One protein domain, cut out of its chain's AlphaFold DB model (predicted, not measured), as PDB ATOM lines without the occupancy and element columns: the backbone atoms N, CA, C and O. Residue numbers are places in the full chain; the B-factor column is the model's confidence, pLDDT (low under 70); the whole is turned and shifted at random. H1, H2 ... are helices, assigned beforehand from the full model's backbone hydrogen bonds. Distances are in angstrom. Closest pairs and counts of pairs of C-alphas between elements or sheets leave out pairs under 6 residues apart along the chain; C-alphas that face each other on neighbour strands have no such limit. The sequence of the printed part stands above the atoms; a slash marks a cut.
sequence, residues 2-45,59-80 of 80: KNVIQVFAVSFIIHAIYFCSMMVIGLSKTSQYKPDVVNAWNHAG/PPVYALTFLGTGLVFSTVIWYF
ATOM      1  N   LYS A   2      97.440  93.443  64.419       88.00
ATOM      2  CA  LYS A   2      96.212  94.182  64.790       88.00
ATOM      3  C   LYS A   2      95.924  95.387  63.882       88.00
ATOM      4  O   LYS A   2      94.883  95.414  63.239       88.00
ATOM      5  N   ASN A   3      96.883  96.309  63.767       89.06
ATOM      6  CA  ASN A   3      96.701  97.526  62.974       89.06
ATOM      7  C   ASN A   3      96.490  97.190  61.494       89.06
ATOM      8  O   ASN A   3      95.561  97.706  60.900       89.06
ATOM      9  N   VAL A   4      97.264  96.247  60.937       89.62
ATOM     10  CA  VAL A   4      97.110  95.766  59.549       89.62
ATOM     11  C   VAL A   4      95.680  95.278  59.283       89.62
ATOM     12  O   VAL A   4      95.050  95.724  58.332       89.62
ATOM     13  N   ILE A   5      95.137  94.421  60.153       93.75
ATOM     14  CA  ILE A   5      93.764  93.911  60.023       93.75
ATOM     15  C   ILE A   5      92.746  95.054  60.110       93.75
ATOM     16  O   ILE A   5      91.806  95.088  59.321       93.75
ATOM     17  N   GLN A   6      92.941  96.008  61.024       93.38
ATOM     18  CA  GLN A   6      92.045  97.157  61.173       93.38
ATOM     19  C   GLN A   6      92.000  98.022  59.911       93.38
ATOM     20  O   GLN A   6      90.909  98.375  59.473       93.38
ATOM     21  N   VAL A   7      93.143  98.323  59.284       94.94
ATOM     22  CA  VAL A   7      93.144  99.147  58.064       94.94
ATOM     23  C   VAL A   7      92.471  98.450  56.889       94.94
ATOM     24  O   VAL A   7      91.710  99.082  56.156       94.94
ATOM     25  N   PHE A   8      92.693  97.142  56.734       95.38
ATOM     26  CA  PHE A   8      91.988  96.361  55.719       95.38
ATOM     27  C   PHE A   8      90.486  96.276  56.004       95.38
ATOM     28  O   PHE A   8      89.695  96.414  55.074       95.38
ATOM     29  N   ALA A   9      90.081  96.117  57.266       96.25
ATOM     30  CA  ALA A   9      88.672  96.093  57.652       96.25
ATOM     31  C   ALA A   9      87.975  97.432  57.368       96.25
ATOM     32  O   ALA A   9      86.899  97.447  56.778       96.25
ATOM     33  N   VAL A  10      88.603  98.560  57.720       95.75
ATOM     34  CA  VAL A  10      88.058  99.898  57.435       95.75
ATOM     35  C   VAL A  10      87.957 100.138  55.930       95.75
ATOM     36  O   VAL A  10      86.901 100.548  55.450       95.75
ATOM     37  N   SER A  11      89.013  99.827  55.170       96.75
ATOM     38  CA  SER A  11      88.982  99.966  53.710       96.75
ATOM     39  C   SER A  11      87.882  99.100  53.085       96.75
ATOM     40  O   SER A  11      87.123  99.578  52.242       96.75
ATOM     41  N   PHE A  12      87.723  97.858  53.556       97.25
ATOM     42  CA  PHE A  12      86.658  96.958  53.116       97.25
ATOM     43  C   PHE A  12      85.265  97.521  53.393       97.25
ATOM     44  O   PHE A  12      84.440  97.544  52.483       97.25
ATOM     45  N   ILE A  13      85.010  98.027  54.603       98.00
ATOM     46  CA  ILE A  13      83.714  98.615  54.966       98.00
ATOM     47  C   ILE A  13      83.382  99.803  54.057       98.00
ATOM     48  O   ILE A  13      82.274  99.877  53.533       98.00
ATOM     49  N   ILE A  14      84.341 100.701  53.814       97.19
ATOM     50  CA  ILE A  14      84.140 101.871  52.946       97.19
ATOM     51  C   ILE A  14      83.778 101.443  51.519       97.19
ATOM     52  O   ILE A  14      82.823 101.962  50.940       97.19
ATOM     53  N   HIS A  15      84.497 100.469  50.959       95.44
ATOM     54  CA  HIS A  15      84.220  99.984  49.608       95.44
ATOM     55  C   HIS A  15      82.888  99.232  49.543       95.44
ATOM     56  O   HIS A  15      82.126  99.436  48.601       95.44
ATOM     57  N   ALA A  16      82.557  98.424  50.553       97.06
ATOM     58  CA  ALA A  16      81.263  97.757  50.643       97.06
ATOM     59  C   ALA A  16      80.109  98.774  50.656       97.06
ATOM     60  O   ALA A  16      79.155  98.621  49.895       97.06
ATOM     61  N   ILE A  17      80.222  99.850  51.444       97.25
ATOM     62  CA  ILE A  17      79.238 100.944  51.462       97.25
ATOM     63  C   ILE A  17      79.122 101.595  50.080       97.25
ATOM     64  O   ILE A  17      78.004 101.803  49.603       97.25
ATOM     65  N   TYR A  18      80.245 101.886  49.417       93.12
ATOM     66  CA  TYR A  18      80.249 102.446  48.064       93.12
ATOM     67  C   TYR A  18      79.499 101.539  47.076       93.12
ATOM     68  O   TYR A  18      78.553 101.990  46.431       93.12
ATOM     69  N   PHE A  19      79.849 100.251  47.001       91.81
ATOM     70  CA  PHE A  19      79.207  99.309  46.079       91.81
ATOM     71  C   PHE A  19      77.714  99.125  46.374       91.81
ATOM     72  O   PHE A  19      76.902  99.163  45.449       91.81
ATOM     73  N   CYS A  20      77.334  98.999  47.649       95.31
ATOM     74  CA  CYS A  20      75.930  98.929  48.051       95.31
ATOM     75  C   CYS A  20      75.159 100.186  47.634       95.31
ATOM     76  O   CYS A  20      74.057 100.077  47.100       95.31
ATOM     77  N   SER A  21      75.745 101.371  47.815       93.00
ATOM     78  CA  SER A  21      75.119 102.641  47.431       93.00
ATOM     79  C   SER A  21      74.895 102.720  45.922       93.00
ATOM     80  O   SER A  21      73.788 103.026  45.480       93.00
ATOM     81  N   MET A  22      75.908 102.372  45.122       90.81
ATOM     82  CA  MET A  22      75.791 102.350  43.660       90.81
ATOM     83  C   MET A  22      74.717 101.365  43.189       90.81
ATOM     84  O   MET A  22      73.926 101.690  42.302       90.81
ATOM     85  N   MET A  23      74.644 100.186  43.816       90.94
ATOM     86  CA  MET A  23      73.628  99.180  43.514       90.94
ATOM     87  C   MET A  23      72.220  99.679  43.852       90.94
ATOM     88  O   MET A  23      71.333  99.586  43.009       90.94
ATOM     89  N   VAL A  24      72.012 100.262  45.037       92.69
ATOM     90  CA  VAL A  24      70.712 100.823  45.443       92.69
ATOM     91  C   VAL A  24      70.273 101.938  44.496       92.69
ATOM     92  O   VAL A  24      69.123 101.945  44.059       92.69
ATOM     93  N   ILE A  25      71.176 102.853  44.134       90.50
ATOM     94  CA  ILE A  25      70.871 103.956  43.214       90.50
ATOM     95  C   ILE A  25      70.451 103.412  41.846       90.50
ATOM     96  O   ILE A  25      69.417 103.817  41.318       90.50
ATOM     97  N   GLY A  26      71.220 102.490  41.267       89.00
ATOM     98  CA  GLY A  26      70.899 101.954  39.945       89.00
ATOM     99  C   GLY A  26      69.663 101.048  39.936       89.00
ATOM    100  O   GLY A  26      68.868 101.117  39.000       89.00
ATOM    101  N   LEU A  27      69.420 100.274  40.999       90.81
ATOM    102  CA  LEU A  27      68.163  99.535  41.170       90.81
ATOM    103  C   LEU A  27      66.967 100.484  41.279       90.81
ATOM    104  O   LEU A  27      65.944 100.256  40.642       90.81
ATOM    105  N   SER A  28      67.104 101.582  42.023       90.94
ATOM    106  CA  SER A  28      66.043 102.589  42.140       90.94
ATOM    107  C   SER A  28      65.722 103.195  40.773       90.94
ATOM    108  O   SER A  28      64.569 103.161  40.345       90.94
ATOM    109  N   LYS A  29      66.747 103.639  40.034       88.81
ATOM    110  CA  LYS A  29      66.589 104.188  38.679       88.81
ATOM    111  C   LYS A  29      65.941 103.197  37.711       88.81
ATOM    112  O   LYS A  29      65.002 103.554  37.011       88.81
ATOM    113  N   THR A  30      66.405 101.947  37.686       88.88
ATOM    114  CA  THR A  30      65.862 100.922  36.778       88.88
ATOM    115  C   THR A  30      64.442 100.503  37.154       88.88
ATOM    116  O   THR A  30      63.630 100.280  36.263       88.88
ATOM    117  N   SER A  31      64.100 100.461  38.447       89.56
ATOM    118  CA  SER A  31      62.751 100.098  38.908       89.56
ATOM    119  C   SER A  31      61.662 101.096  38.494       89.56
ATOM    120  O   SER A  31      60.506 100.714  38.330       89.56
ATOM    121  N   GLN A  32      62.025 102.368  38.314       85.06
ATOM    122  CA  GLN A  32      61.099 103.442  37.939       85.06
ATOM    123  C   GLN A  32      61.098 103.723  36.430       85.06
ATOM    124  O   GLN A  32      60.260 104.484  35.944       85.06
ATOM    125  N   TYR A  33      62.019 103.114  35.685       85.56
ATOM    126  CA  TYR A  33      62.206 103.368  34.267       85.56
ATOM    127  C   TYR A  33      61.230 102.554  33.406       85.56
ATOM    128  O   TYR A  33      61.080 101.343  33.575       85.56
ATOM    129  N   LYS A  34      60.581 103.217  32.441       85.88
ATOM    130  CA  LYS A  34      59.750 102.577  31.413       85.88
ATOM    131  C   LYS A  34      60.491 102.619  30.074       85.88
ATOM    132  O   LYS A  34      60.667 103.713  29.544       85.88
ATOM    133  N   PRO A  35      60.896 101.467  29.510       80.62
ATOM    134  CA  PRO A  35      61.581 101.442  28.224       80.62
ATOM    135  C   PRO A  35      60.683 101.953  27.093       80.62
ATOM    136  O   PRO A  35      59.664 101.339  26.779       80.62
ATOM    137  N   ASP A  36      61.083 103.049  26.450       82.94
ATOM    138  CA  ASP A  36      60.473 103.520  25.206       82.94
ATOM    139  C   ASP A  36      61.295 103.023  24.017       82.94
ATOM    140  O   ASP A  36      62.211 103.684  23.530       82.94
ATOM    141  N   VAL A  37      60.972 101.814  23.563       81.38
ATOM    142  CA  VAL A  37      61.689 101.140  22.471       81.38
ATOM    143  C   VAL A  37      61.518 101.856  21.128       81.38
ATOM    144  O   VAL A  37      62.386 101.741  20.266       81.38
ATOM    145  N   VAL A  38      60.421 102.601  20.948       83.81
ATOM    146  CA  VAL A  38      60.104 103.307  19.697       83.81
ATOM    147  C   VAL A  38      60.986 104.543  19.558       83.81
ATOM    148  O   VAL A  38      61.561 104.776  18.495       83.81
ATOM    149  N   ASN A  39      61.153 105.306  20.640       79.12
ATOM    150  CA  ASN A  39      61.997 106.501  20.642       79.12
ATOM    151  C   ASN A  39      63.460 106.229  21.020       79.12
ATOM    152  O   ASN A  39      64.297 107.123  20.852       79.12
ATOM    153  N   ALA A  40      63.788 105.009  21.469       77.75
ATOM    154  CA  ALA A  40      65.134 104.615  21.889       77.75
ATOM    155  C   ALA A  40      66.200 104.849  20.813       77.75
ATOM    156  O   ALA A  40      67.302 105.286  21.138       77.75
ATOM    157  N   TRP A  41      65.874 104.613  19.537       79.94
ATOM    158  CA  TRP A  41      66.814 104.805  18.427       79.94
ATOM    159  C   TRP A  41      67.293 106.257  18.304       79.94
ATOM    160  O   TRP A  41      68.472 106.512  18.074       79.94
ATOM    161  N   ASN A  42      66.392 107.213  18.537       83.69
ATOM    162  CA  ASN A  42      66.692 108.641  18.431       83.69
ATOM    163  C   ASN A  42      67.320 109.214  19.715       83.69
ATOM    164  O   ASN A  42      67.861 110.317  19.688       83.69
ATOM    165  N   HIS A  43      67.267 108.477  20.833       73.00
ATOM    166  CA  HIS A  43      67.644 108.956  22.169       73.00
ATOM    167  C   HIS A  43      68.598 108.012  22.921       73.00
ATOM    168  O   HIS A  43      68.661 108.054  24.150       73.00
ATOM    169  N   ALA A  44      69.366 107.176  22.215       69.88
ATOM    170  CA  ALA A  44      70.194 106.125  22.821       69.88
ATOM    171  C   ALA A  44      71.103 106.619  23.971       69.88
ATOM    172  O   ALA A  44      71.235 105.944  24.992       69.88
ATOM    173  N   GLY A  45      71.676 107.823  23.848       69.12
ATOM    174  CA  GLY A  45      72.502 108.430  24.899       69.12
ATOM    175  C   GLY A  45      71.719 108.935  26.120       69.12
ATOM    176  O   GLY A  45      72.222 108.864  27.240       69.12
ATOM    177  N   PRO A  59      88.472  97.942  36.532       89.31
ATOM    178  CA  PRO A  59      88.746  97.071  37.679       89.31
ATOM    179  C   PRO A  59      90.051  97.372  38.442       89.31
ATOM    180  O   PRO A  59      90.020  97.372  39.674       89.31
ATOM    181  N   PRO A  60      91.183  97.698  37.779       95.19
ATOM    182  CA  PRO A  60      92.424  98.030  38.483       95.19
ATOM    183  C   PRO A  60      92.318  99.271  39.375       95.19
ATOM    184  O   PRO A  60      92.980  99.340  40.410       95.19
ATOM    185  N   VAL A  61      91.477 100.244  39.017       94.50
ATOM    186  CA  VAL A  61      91.313 101.469  39.809       94.50
ATOM    187  C   VAL A  61      90.667 101.158  41.156       94.50
ATOM    188  O   VAL A  61      91.103 101.717  42.155       94.50
ATOM    189  N   TYR A  62      89.727 100.211  41.233       91.75
ATOM    190  CA  TYR A  62      89.154  99.789  42.517       91.75
ATOM    191  C   TYR A  62      90.195  99.161  43.453       91.75
ATOM    192  O   TYR A  62      90.154  99.379  44.662       91.75
ATOM    193  N   ALA A  63      91.160  98.412  42.914       93.94
ATOM    194  CA  ALA A  63      92.263  97.883  43.716       93.94
ATOM    195  C   ALA A  63      93.169  99.015  44.230       93.94
ATOM    196  O   ALA A  63      93.561  99.016  45.398       93.94
ATOM    197  N   LEU A  64      93.454 100.012  43.385       96.75
ATOM    198  CA  LEU A  64      94.230 101.191  43.775       96.75
ATOM    199  C   LEU A  64      93.518 102.016  44.853       96.75
ATOM    200  O   LEU A  64      94.159 102.399  45.830       96.75
ATOM    201  N   THR A  65      92.209 102.257  44.735       95.69
ATOM    202  CA  THR A  65      91.446 102.990  45.760       95.69
ATOM    203  C   THR A  65      91.354 102.202  47.059       95.69
ATOM    204  O   THR A  65      91.435 102.797  48.134       95.69
ATOM    205  N   PHE A  66      91.263 100.873  46.986       95.88
ATOM    206  CA  PHE A  66      91.245 100.002  48.157       95.88
ATOM    207  C   PHE A  66      92.558 100.058  48.938       95.88
ATOM    208  O   PHE A  66      92.554 100.271  50.156       95.88
ATOM    209  N   LEU A  67      93.689  99.933  48.240       96.12
ATOM    210  CA  LEU A  67      95.012 100.052  48.847       96.12
ATOM    211  C   LEU A  67      95.278 101.479  49.337       96.12
ATOM    212  O   LEU A  67      95.728 101.662  50.464       96.12
ATOM    213  N   GLY A  68      94.942 102.491  48.533       96.25
ATOM    214  CA  GLY A  68      95.094 103.903  48.884       96.25
ATOM    215  C   GLY A  68      94.297 104.292  50.128       96.25
ATOM    216  O   GLY A  68      94.837 104.931  51.026       96.25
ATOM    217  N   THR A  69      93.049 103.830  50.243       96.19
ATOM    218  CA  THR A  69      92.229 104.020  51.451       96.19
ATOM    219  C   THR A  69      92.893 103.368  52.660       96.19
ATOM    220  O   THR A  69      93.018 103.998  53.707       96.19
ATOM    221  N   GLY A  70      93.402 102.140  52.511       95.19
ATOM    222  CA  GLY A  70      94.187 101.481  53.554       95.19
ATOM    223  C   GLY A  70      95.408 102.304  53.978       95.19
ATOM    224  O   GLY A  70      95.638 102.494  55.166       95.19
ATOM    225  N   LEU A  71      96.163 102.874  53.037       94.88
ATOM    226  CA  LEU A  71      97.318 103.720  53.356       94.88
ATOM    227  C   LEU A  71      96.913 104.986  54.116       94.88
ATOM    228  O   LEU A  71      97.528 105.299  55.135       94.88
ATOM    229  N   VAL A  72      95.848 105.672  53.697       95.56
ATOM    230  CA  VAL A  72      95.330 106.857  54.400       95.56
ATOM    231  C   VAL A  72      94.963 106.505  55.840       95.56
ATOM    232  O   VAL A  72      95.478 107.118  56.774       95.56
ATOM    233  N   PHE A  73      94.154 105.466  56.049       94.94
ATOM    234  CA  PHE A  73      93.754 105.064  57.398       94.94
ATOM    235  C   PHE A  73      94.911 104.503  58.226       94.94
ATOM    236  O   PHE A  73      94.866 104.582  59.452       94.94
ATOM    237  N   SER A  74      95.972 104.000  57.592       93.44
ATOM    238  CA  SER A  74      97.167 103.560  58.315       93.44
ATOM    239  C   SER A  74      97.857 104.738  58.992       93.44
ATOM    240  O   SER A  74      98.283 104.605  60.134       93.44
ATOM    241  N   THR A  75      97.889 105.907  58.338       92.31
ATOM    242  CA  THR A  75      98.434 107.127  58.945       92.31
ATOM    243  C   THR A  75      97.565 107.591  60.108       92.31
ATOM    244  O   THR A  75      98.093 107.889  61.170       92.31
ATOM    245  N   VAL A  76      96.236 107.555  59.966       91.81
ATOM    246  CA  VAL A  76      95.305 107.935  61.041       91.81
ATOM    247  C   VAL A  76      95.490 107.037  62.265       91.81
ATOM    248  O   VAL A  76      95.736 107.538  63.351       91.81
ATOM    249  N   ILE A  77      95.455 105.714  62.091       90.12
ATOM    250  CA  ILE A  77      95.625 104.743  63.189       90.12
ATOM    251  C   ILE A  77      97.041 104.786  63.788       90.12
ATOM    252  O   ILE A  77      97.261 104.330  64.901       90.12
ATOM    253  N   TRP A  78      98.035 105.286  63.054       89.31
ATOM    254  CA  TRP A  78      99.385 105.448  63.586       89.31
ATOM    255  C   TRP A  78      99.501 106.638  64.549       89.31
ATOM    256  O   TRP A  78     100.270 106.572  65.505       89.31
ATOM    257  N   TYR A  79      98.763 107.721  64.293       88.06
ATOM    258  CA  TYR A  79      98.825 108.948  65.094       88.06
ATOM    259  C   TYR A  79      97.859 108.979  66.293       88.06
ATOM    260  O   TYR A  79      98.000 109.868  67.132       88.06
ATOM    261  N   PHE A  80      96.912 108.038  66.388       78.38
ATOM    262  CA  PHE A  80      95.912 107.927  67.461       78.38
ATOM    263  C   PHE A  80      95.943 106.539  68.108       78.38
ATOM    264  O   PHE A  80      95.841 106.470  69.352       78.38
TER     265      PHE A  80
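AT A GLANCE: This is residues 2 to 45 and 59 to 80 of the 80 residues of an uncharacterized protein of Peribacillus muralis (UniProt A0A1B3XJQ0). One long helix, H1, is crossed over its residues 3 to 15 by a shorter one, H2, and the other part of H1 sticks out with the stretch after it as a long free arm, residues 16 to 45. The printed part has 66 residues with two named helices, H1 then H2, and no named strand; its class is all helix. It is extended, with a radius of gyration of the C-alphas of 19.0 A, and spans 59 by 21 by 15 A, the arm making the length.

IN THESE COORDINATES: H1, residues 2 to 32, begins at C-alpha 2 (96.212, 94.182, 64.790) and is 45.2 A long. Residues 33 to 45 hold no named element. H2, residues 59 to 79, is 31.5 A long and ends at C-alpha 79 (98.825, 108.948, 65.094).

HOW THE PARTS SIT: H1 touches H2 with residues 3 to 15 alone; the closest C-alphas are those of Val 7 and Gly 70, 5.2 A apart. They run opposite ways at a steep tilt of 46 degrees. Every O i to N i+4 pair is within hydrogen-bond range in H1, and 16 of 17 in H2.

THE WHOLE: The C-alphas farthest apart, Val 38 and Tyr 79, are 59.9 A apart. Residues 46 to 58 are not printed; C-alphas 45 and 59 are 23.6 A apart across this cut. Residues 44 to 45 have pLDDT under 70.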